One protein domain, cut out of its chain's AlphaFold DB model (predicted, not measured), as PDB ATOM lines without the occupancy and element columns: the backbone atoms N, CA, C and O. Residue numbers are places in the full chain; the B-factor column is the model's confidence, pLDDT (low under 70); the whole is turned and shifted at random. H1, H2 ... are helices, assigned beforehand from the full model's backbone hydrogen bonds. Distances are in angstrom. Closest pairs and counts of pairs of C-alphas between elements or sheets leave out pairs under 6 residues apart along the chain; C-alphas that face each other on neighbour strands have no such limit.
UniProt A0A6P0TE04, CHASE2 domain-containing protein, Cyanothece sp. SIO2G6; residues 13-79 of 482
ATOM      1  N   CYS A  13      47.793  18.428  30.860       84.56
ATOM      2  CA  CYS A  13      49.233  18.425  30.580       84.56
ATOM      3  C   CYS A  13      49.674  19.700  29.847       84.56
ATOM      4  O   CYS A  13      50.665  20.308  30.239       84.56
ATOM      5  N   ASP A  14      48.891  20.156  28.865       85.12
ATOM      6  CA  ASP A  14      49.198  21.364  28.089       85.12
ATOM      7  C   ASP A  14      49.154  22.620  28.976       85.12
ATOM      8  O   ASP A  14      49.955  23.537  28.803       85.12
ATOM      9  N   VAL A  15      48.273  22.630  29.990       84.88
ATOM     10  CA  VAL A  15      48.229  23.676  31.029       84.88
ATOM     11  C   VAL A  15      49.530  23.713  31.833       84.88
ATOM     12  O   VAL A  15      50.081  24.789  32.056       84.88
ATOM     13  N   LEU A  16      50.022  22.552  32.281       85.56
ATOM     14  CA  LEU A  16      51.224  22.456  33.119       85.56
ATOM     15  C   LEU A  16      52.509  22.789  32.354       85.56
ATOM     16  O   LEU A  16      53.447  23.324  32.942       85.56
ATOM     17  N   GLU A  17      52.549  22.488  31.058       89.38
ATOM     18  CA  GLU A  17      53.678  22.791  30.172       89.38
ATOM     19  C   GLU A  17      53.698  24.257  29.702       89.38
ATOM     20  O   GLU A  17      54.660  24.689  29.071       89.38
ATOM     21  N   GLY A  18      52.666  25.044  30.034       81.88
ATOM     22  CA  GLY A  18      52.546  26.445  29.625       81.88
ATOM     23  C   GLY A  18      52.110  26.631  28.168       81.88
ATOM     24  O   GLY A  18      52.213  27.734  27.636       81.88
ATOM     25  N   ASN A  19      51.588  25.583  27.528       83.06
ATOM     26  CA  ASN A  19      51.141  25.573  26.134       83.06
ATOM     27  C   ASN A  19      49.709  26.132  25.981       83.06
ATOM     28  O   ASN A  19      48.885  25.563  25.267       83.06
ATOM     29  N   ILE A  20      49.395  27.242  26.661       83.94
ATOM     30  CA  ILE A  20      48.072  27.892  26.649       83.94
ATOM     31  C   ILE A  20      48.216  29.366  26.296       83.94
ATOM     32  O   ILE A  20      49.055  30.072  26.857       83.94
ATOM     33  N   THR A  21      47.367  29.855  25.393       83.69
ATOM     34  CA  THR A  21      47.298  31.286  25.073       83.69
ATOM     35  C   THR A  21      46.337  32.008  26.019       83.69
ATOM     36  O   THR A  21      45.279  31.489  26.370       83.69
ATOM     37  N   LEU A  22      46.673  33.242  26.420       78.12
ATOM     38  CA  LEU A  22      45.825  34.069  27.299       78.12
ATOM     39  C   LEU A  22      44.391  34.237  26.752       78.12
ATOM     40  O   LEU A  22      43.432  34.209  27.519       78.12
ATOM     41  N   GLU A  23      44.234  34.284  25.426       81.06
ATOM     42  CA  GLU A  23      42.940  34.368  24.726       81.06
ATOM     43  C   GLU A  23      41.985  33.186  25.001       81.06
ATOM     44  O   GLU A  23      40.763  33.318  24.855       81.06
ATOM     45  N   GLN A  24      42.514  32.018  25.389       78.69
ATOM     46  CA  GLN A  24      41.712  30.827  25.697       78.69
ATOM     47  C   GLN A  24      41.070  30.880  27.087       78.69
ATOM     48  O   GLN A  24      40.111  30.149  27.335       78.69
ATOM     49  N   VAL A  25      41.573  31.728  27.988       81.44
ATOM     50  CA  VAL A  25      41.187  31.741  29.409       81.44
ATOM     51  C   VAL A  25      40.590  33.083  29.824       81.44
ATOM     52  O   VAL A  25      39.657  33.122  30.626       81.44
ATOM     53  N   GLU A  26      41.099  34.189  29.281       84.94
ATOM     54  CA  GLU A  26      40.697  35.529  29.696       84.94
ATOM     55  C   GLU A  26      39.198  35.782  29.453       84.94
ATOM     56  O   GLU A  26      38.679  35.596  28.352       84.94
ATOM     57  N   GLY A  27      38.486  36.176  30.516       83.00
ATOM     58  CA  GLY A  27      37.053  36.484  30.471       83.00
ATOM     59  C   GLY A  27      36.120  35.277  30.303       83.00
ATOM     60  O   GLY A  27      34.921  35.479  30.111       83.00
ATOM     61  N   ARG A  28      36.625  34.034  30.378       86.19
ATOM     62  CA  ARG A  28      35.826  32.808  30.194       86.19
ATOM     63  C   ARG A  28      35.592  32.056  31.503       86.19
ATOM     64  O   ARG A  28      36.410  32.085  32.419       86.19
ATOM     65  N   ILE A  29      34.477  31.326  31.572       86.81
ATOM     66  CA  ILE A  29      34.223  30.361  32.646       86.81
ATOM     67  C   ILE A  29      35.010  29.087  32.329       86.81
ATOM     68  O   ILE A  29      34.715  28.402  31.353       86.81
ATOM     69  N   VAL A  30      36.009  28.769  33.155       87.75
ATOM     70  CA  VAL A  30      36.828  27.560  33.007       87.75
ATOM     71  C   VAL A  30      36.293  26.463  33.919       87.75
ATOM     72  O   VAL A  30      36.210  26.640  35.134       87.75
ATOM     73  N   LEU A  31      35.950  25.316  33.334       88.38
ATOM     74  CA  LEU A  31      35.533  24.123  34.064       88.38
ATOM     75  C   LEU A  31      36.656  23.090  34.040       88.38
ATOM     76  O   LEU A  31      37.137  22.708  32.976       88.38
ATOM     77  N   ILE A  32      37.061  22.634  35.222       88.12
ATOM     78  CA  ILE A  32      38.106  21.623  35.391       88.12
ATOM     79  C   ILE A  32      37.428  20.325  35.817       88.12
ATOM     80  O   ILE A  32      36.749  20.281  36.842       88.12
ATOM     81  N   GLY A  33      37.617  19.264  35.039       86.69
ATOM     82  CA  GLY A  33      37.037  17.958  35.327       86.69
ATOM     83  C   GLY A  33      37.745  16.836  34.584       86.69
ATOM     84  O   GLY A  33      38.579  17.077  33.711       86.69
ATOM     85  N   SER A  34      37.443  15.599  34.968       84.31
ATOM     86  CA  SER A  34      38.107  14.425  34.410       84.31
ATOM     87  C   SER A  34      37.333  13.834  33.240       84.31
ATOM     88  O   SER A  34      36.112  13.719  33.275       84.31
ATOM     89  N   THR A  35      38.069  13.398  32.223       83.75
ATOM     90  CA  THR A  35      37.544  12.651  31.073       83.75
ATOM     91  C   THR A  35      37.985  11.186  31.081       83.75
ATOM     92  O   THR A  35      37.663  10.436  30.160       83.75
ATOM     93  N   ALA A  36      38.722  10.751  32.111       81.12
ATOM     94  CA  ALA A  36      39.264   9.399  32.171       81.12
ATOM     95  C   ALA A  36      38.155   8.364  32.454       81.12
ATOM     96  O   ALA A  36      37.488   8.459  33.492       81.12
ATOM     97  N   PRO A  37      38.002   7.312  31.623       76.62
ATOM     98  CA  PRO A  37      36.962   6.297  31.820       76.62
ATOM     99  C   PRO A  37      37.037   5.566  33.169       76.62
ATOM    100  O   PRO A  37      36.019   5.124  33.701       76.62
ATOM    101  N   SER A  38      38.234   5.463  33.754       80.56
ATOM    102  CA  SER A  38      38.474   4.818  35.051       80.56
ATOM    103  C   SER A  38      37.801   5.530  36.227       80.56
ATOM    104  O   SER A  38      37.471   4.877  37.216       80.56
ATOM    105  N   LEU A  39      37.564   6.843  36.118       80.56
ATOM    106  CA  LEU A  39      36.943   7.655  37.167       80.56
ATOM    107  C   LEU A  39      35.409   7.568  37.168       80.56
ATOM    108  O   LEU A  39      34.781   8.071  38.094       80.56
ATOM    109  N   LYS A  40      34.815   6.878  36.181       80.06
ATOM    110  CA  LYS A  40      33.375   6.568  36.078       80.06
ATOM    111  C   LYS A  40      32.430   7.782  36.111       80.06
ATOM    112  O   LYS A  40      31.230   7.598  36.293       80.06
ATOM    113  N   ASP A  41      32.938   8.988  35.868       85.06
ATOM    114  CA  ASP A  41      32.144  10.215  35.731       85.06
ATOM    115  C   ASP A  41      31.605  10.351  34.297       85.06
ATOM    116  O   ASP A  41      31.997  11.230  33.534       85.06
ATOM    117  N   LEU A  42      30.789   9.377  33.888       84.88
ATOM    118  CA  LEU A  42      30.335   9.170  32.514       84.88
ATOM    119  C   LEU A  42      28.819   8.938  32.483       84.88
ATOM    120  O   LEU A  42      28.322   7.989  33.091       84.88
ATOM    121  N   PHE A  43      28.098   9.752  31.714       84.88
ATOM    122  CA  PHE A  43      26.636   9.761  31.637       84.88
ATOM    123  C   PHE A  43      26.130   9.490  30.213       84.88
ATOM    124  O   PHE A  43      26.792   9.811  29.223       84.88
ATOM    125  N   SER A  44      24.926   8.919  30.115       81.69
ATOM    126  CA  SER A  44      24.238   8.702  28.837       81.69
ATOM    127  C   SER A  44      23.529   9.971  28.380       81.69
ATOM    128  O   SER A  44      22.803  10.603  29.150       81.69
ATOM    129  N   THR A  45      23.721  10.332  27.114       79.19
ATOM    130  CA  THR A  45      23.072  11.488  26.484       79.19
ATOM    131  C   THR A  45      22.527  11.098  25.105       79.19
ATOM    132  O   THR A  45      22.968  10.099  24.537       79.19
ATOM    133  N   PRO A  46      21.592  11.872  24.520       70.00
ATOM    134  CA  PRO A  46      21.034  11.581  23.194       70.00
ATOM    135  C   PRO A  46      22.050  11.599  22.037       70.00
ATOM    136  O   PRO A  46      21.690  11.240  20.921       70.00
ATOM    137  N   TYR A  47      23.289  12.037  22.286       68.88
ATOM    138  CA  TYR A  47      24.380  12.108  21.306       68.88
ATOM    139  C   TYR A  47      25.276  10.856  21.297       68.88
ATOM    140  O   TYR A  47      26.313  10.841  20.635       68.88
ATOM    141  N   GLU A  48      24.905   9.812  22.039       67.62
ATOM    142  CA  GLU A  48      25.626   8.539  22.086       67.62
ATOM    143  C   GLU A  48      25.421   7.755  20.772       67.62
ATOM    144  O   GLU A  48      24.338   7.238  20.503       67.62
ATOM    145  N   ASN A  49      26.466   7.663  19.939       60.19
ATOM    146  CA  ASN A  49      26.442   6.871  18.698       60.19
ATOM    147  C   ASN A  49      26.862   5.401  18.912       60.19
ATOM    148  O   ASN A  49      26.630   4.559  18.044       60.19
ATOM    149  N   SER A  50      27.479   5.074  20.051       59.84
ATOM    150  CA  SER A  50      27.878   3.716  20.439       59.84
ATOM    151  C   SER A  50      27.989   3.588  21.965       59.84
ATOM    152  O   SER A  50      28.291   4.567  22.638       59.84
ATOM    153  N   GLN A  51      27.797   2.372  22.503       58.16
ATOM    154  CA  GLN A  51      27.802   2.076  23.955       58.16
ATOM    155  C   GLN A  51      29.093   2.472  24.703       58.16
ATOM    156  O   GLN A  51      29.092   2.550  25.933       58.16
ATOM    157  N   ASP A  52      30.182   2.731  23.973       57.50
ATOM    158  CA  ASP A  52      31.485   3.133  24.515       57.50
ATOM    159  C   ASP A  52      31.710   4.659  24.512       57.50
ATOM    160  O   ASP A  52      32.735   5.133  25.002       57.50
ATOM    161  N   GLN A  53      30.765   5.456  23.998       66.50
ATOM    162  CA  GLN A  53      30.852   6.921  23.940       66.50
ATOM    163  C   GLN A  53      29.940   7.589  24.971       66.50
ATOM    164  O   GLN A  53      29.076   8.404  24.646       66.50
ATOM    165  N   ARG A  54      30.147   7.270  26.250       73.44
ATOM    166  CA  ARG A  54      29.496   8.023  27.329       73.44
ATOM    167  C   ARG A  54      30.109   9.414  27.453       73.44
ATOM    168  O   ARG A  54      31.315   9.588  27.292       73.44
ATOM    169  N   PHE A  55      29.276  10.399  27.771       81.56
ATOM    170  CA  PHE A  55      29.706  11.785  27.920       81.56
ATOM    171  C   PHE A  55      30.284  12.021  29.320       81.56
ATOM    172  O   PHE A  55      29.601  11.719  30.302       81.56
ATOM    173  N   PRO A  56      31.505  12.572  29.446       86.69
ATOM    174  CA  PRO A  56      32.046  12.945  30.747       86.69
ATOM    175  C   PRO A  56      31.191  13.999  31.460       86.69
ATOM    176  O   PRO A  56      30.709  14.943  30.827       86.69
ATOM    177  N   GLY A  57      31.034  13.864  32.780       87.25
ATOM    178  CA  GLY A  57      30.182  14.730  33.605       87.25
ATOM    179  C   GLY A  57      30.526  16.217  33.495       87.25
ATOM    180  O   GLY A  57      29.632  17.064  33.415       87.25
ATOM    181  N   VAL A  58      31.814  16.547  33.362       87.44
ATOM    182  CA  VAL A  58      32.282  17.930  33.152       87.44
ATOM    183  C   VAL A  58      31.662  18.601  31.920       87.44
ATOM    184  O   VAL A  58      31.335  19.787  31.973       87.44
ATOM    185  N   PHE A  59      31.410  17.857  30.837       86.38
ATOM    186  CA  PHE A  59      30.776  18.410  29.636       86.38
ATOM    187  C   PHE A  59      29.279  18.670  29.835       86.38
ATOM    188  O   PHE A  59      28.746  19.624  29.276       86.38
ATOM    189  N   ILE A  60      28.599  17.883  30.673       87.31
ATOM    190  CA  ILE A  60      27.197  18.141  31.041       87.31
ATOM    191  C   ILE A  60      27.097  19.428  31.857       87.31
ATOM    192  O   ILE A  60      26.214  20.254  31.613       87.31
ATOM    193  N   HIS A  61      28.027  19.636  32.790       88.75
ATOM    194  CA  HIS A  61      28.112  20.889  33.535       88.75
ATOM    195  C   HIS A  61      28.430  22.076  32.621       88.75
ATOM    196  O   HIS A  61      27.766  23.102  32.739       88.75
ATOM    197  N   ALA A  62      29.353  21.923  31.666       88.12
ATOM    198  CA  ALA A  62      29.642  22.948  30.660       88.12
ATOM    199  C   ALA A  62      28.401  23.332  29.850       88.12
ATOM    200  O   ALA A  62      28.092  24.515  29.716       88.12
ATOM    201  N   GLN A  63      27.631  22.340  29.403       86.69
ATOM    202  CA  GLN A  63      26.390  22.571  28.672       86.69
ATOM    203  C   GLN A  63      25.326  23.257  29.535       86.69
ATOM    204  O   GLN A  63      24.636  24.161  29.071       86.69
ATOM    205  N   THR A  64      25.218  22.867  30.807       87.50
ATOM    206  CA  THR A  64      24.289  23.487  31.764       87.50
ATOM    207  C   THR A  64      24.641  24.957  31.990       87.50
ATOM    208  O   THR A  64      23.766  25.818  31.945       87.50
ATOM    209  N   VAL A  65      25.928  25.263  32.189       88.69
ATOM    210  CA  VAL A  65      26.419  26.638  32.350       88.69
ATOM    211  C   VAL A  65      26.164  27.458  31.087       88.69
ATOM    212  O   VAL A  65      25.658  28.570  31.200       88.69
ATOM    213  N   SER A  66      26.439  26.904  29.901       87.00
ATOM    214  CA  SER A  66      26.148  27.568  28.623       87.00
ATOM    215  C   SER A  66      24.661  27.909  28.495       87.00
ATOM    216  O   SER A  66      24.328  29.036  28.155       87.00
ATOM    217  N   GLN A  67      23.761  26.981  28.833       85.00
ATOM    218  CA  GLN A  67      22.312  27.214  28.767       85.00
ATOM    219  C   GLN A  67      21.830  28.285  29.754       85.00
ATOM    220  O   GLN A  67      20.967  29.091  29.415       85.00
ATOM    221  N   ILE A  68      22.375  28.305  30.973       87.44
ATOM    222  CA  ILE A  68      22.051  29.335  31.971       87.44
ATOM    223  C   ILE A  68      22.579  30.699  31.523       87.44
ATOM    224  O   ILE A  68      21.893  31.703  31.700       87.44
ATOM    225  N   LEU A  69      23.780  30.740  30.941       86.44
ATOM    226  CA  LEU A  69      24.389  31.969  30.448       86.44
ATOM    227  C   LEU A  69      23.600  32.539  29.262       86.44
ATOM    228  O   LEU A  69      23.240  33.711  29.308       86.44
ATOM    229  N   ASP A  70      23.241  31.711  28.277       85.12
ATOM    230  CA  ASP A  70      22.380  32.099  27.149       85.12
ATOM    231  C   ASP A  70      21.025  32.639  27.638       85.12
ATOM    232  O   ASP A  70      20.488  33.606  27.094       85.12
ATOM    233  N   ALA A  71      20.473  32.044  28.701       84.25
ATOM    234  CA  ALA A  71      19.233  32.514  29.308       84.25
ATOM    235  C   ALA A  71      19.386  33.836  30.069       84.25
ATOM    236  O   ALA A  71      18.507  34.693  29.992       84.25
ATOM    237  N   ALA A  72      20.498  34.028  30.781       83.62
ATOM    238  CA  ALA A  72      20.790  35.261  31.509       83.62
ATOM    239  C   ALA A  72      21.119  36.435  30.571       83.62
ATOM    240  O   ALA A  72      20.786  37.578  30.883       83.62
ATOM    241  N   LEU A  73      21.745  36.152  29.425       85.25
ATOM    242  CA  LEU A  73      22.057  37.124  28.374       85.25
ATOM    243  C   LEU A  73      20.841  37.464  27.493       85.25
ATOM    244  O   LEU A  73      20.884  38.436  26.744       85.25
ATOM    245  N   GLY A  74      19.736  36.725  27.638       77.56
ATOM    246  CA  GLY A  74      18.476  36.979  26.936       77.56
ATOM    247  C   GLY A  74      18.393  36.365  25.539       77.56
ATOM    248  O   GLY A  74      17.441  36.649  24.813       77.56
ATOM    249  N   ASP A  75      19.343  35.506  25.170       78.19
ATOM    250  CA  ASP A  75      19.390  34.875  23.852       78.19
ATOM    251  C   ASP A  75      18.366  33.733  23.720       78.19
ATOM    252  O   ASP A  75      17.840  33.500  22.627       78.19
ATOM    253  N   ARG A  76      18.061  33.001  24.811       74.75
ATOM    254  CA  ARG A  76      17.125  31.852  24.806       74.75
ATOM    255  C   ARG A  76      16.367  31.663  26.132       74.75
ATOM    256  O   ARG A  76      16.980  31.753  27.187       74.75
ATOM    257  N   PRO A  77      15.061  31.327  26.131       76.44
ATOM    258  CA  PRO A  77      14.336  31.018  27.366       76.44
ATOM    259  C   PRO A  77      14.752  29.662  27.968       76.44
ATOM    260  O   PRO A  77      15.082  28.724  27.242       76.44
ATOM    261  N   LEU A  78      14.682  29.541  29.301       79.00
ATOM    262  CA  LEU A  78      14.873  28.266  30.005       79.00
ATOM    263  C   LEU A  78      13.736  27.286  29.693       79.00
ATOM    264  O   LEU A  78      12.573  27.681  29.575       79.00
ATOM    265  N   LEU A  79      14.078  25.998  29.619       81.88
ATOM    266  CA  LEU A  79      13.091  24.946  29.406       81.88
ATOM    267  C   LEU A  79      12.200  24.770  30.643       81.88
ATOM    268  O   LEU A  79      12.698  24.578  31.752       81.88
TER     269      LEU A  79
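AT A GLANCE: This is residues 13 to 79 of the 482 residues of the protein "CHASE2 domain-containing protein" of Cyanothece sp. SIO2G6 (UniProt A0A6P0TE04). There is little regular structure: one long helix, H2, with a long unnamed stretch that runs past one side of it, at residues 28 to 35, and loops beyond its first end, at residues 36 to 56. Residues 13 to 28, of which 13 to 16 belong to the short helix H1, stick out from this body. The printed part has 67 residues with two named helices, H1 then H2, and no named strand; the class is all helix, with only 20 residues in named elements. The whole is loose, radius of gyration of the C-alphas 15.0 A, and flat, spanning 39 by 36 by 17 A.

IN THESE COORDINATES: H2, residues 57 to 72, runs 22.7 A from C-alpha 57 at (30.182, 14.730, 33.605) to C-alpha 72 at (20.790, 35.261, 31.509). H1 is residues 13 to 16, with C-alpha 13 at (49.233, 18.425, 30.580).

HOW THE PARTS SIT: H1 and H2 are apart, with no C-alpha of one within 8 A of the other. Residues 42 to 43 pair antiparallel with residues 55 to 56. In H2 every O i to N i+4 pair is within hydrogen-bond range; H1 is too short for such a pair.

THE WHOLE: The C-alphas farthest apart, Glu 17 and Leu 79, are 40.7 A apart. The link from H1 to H2, 40 residues, is long. The printed part has no cut. Mean pLDDT of the printed part is 81.3; residues 47 to 53 are under 70.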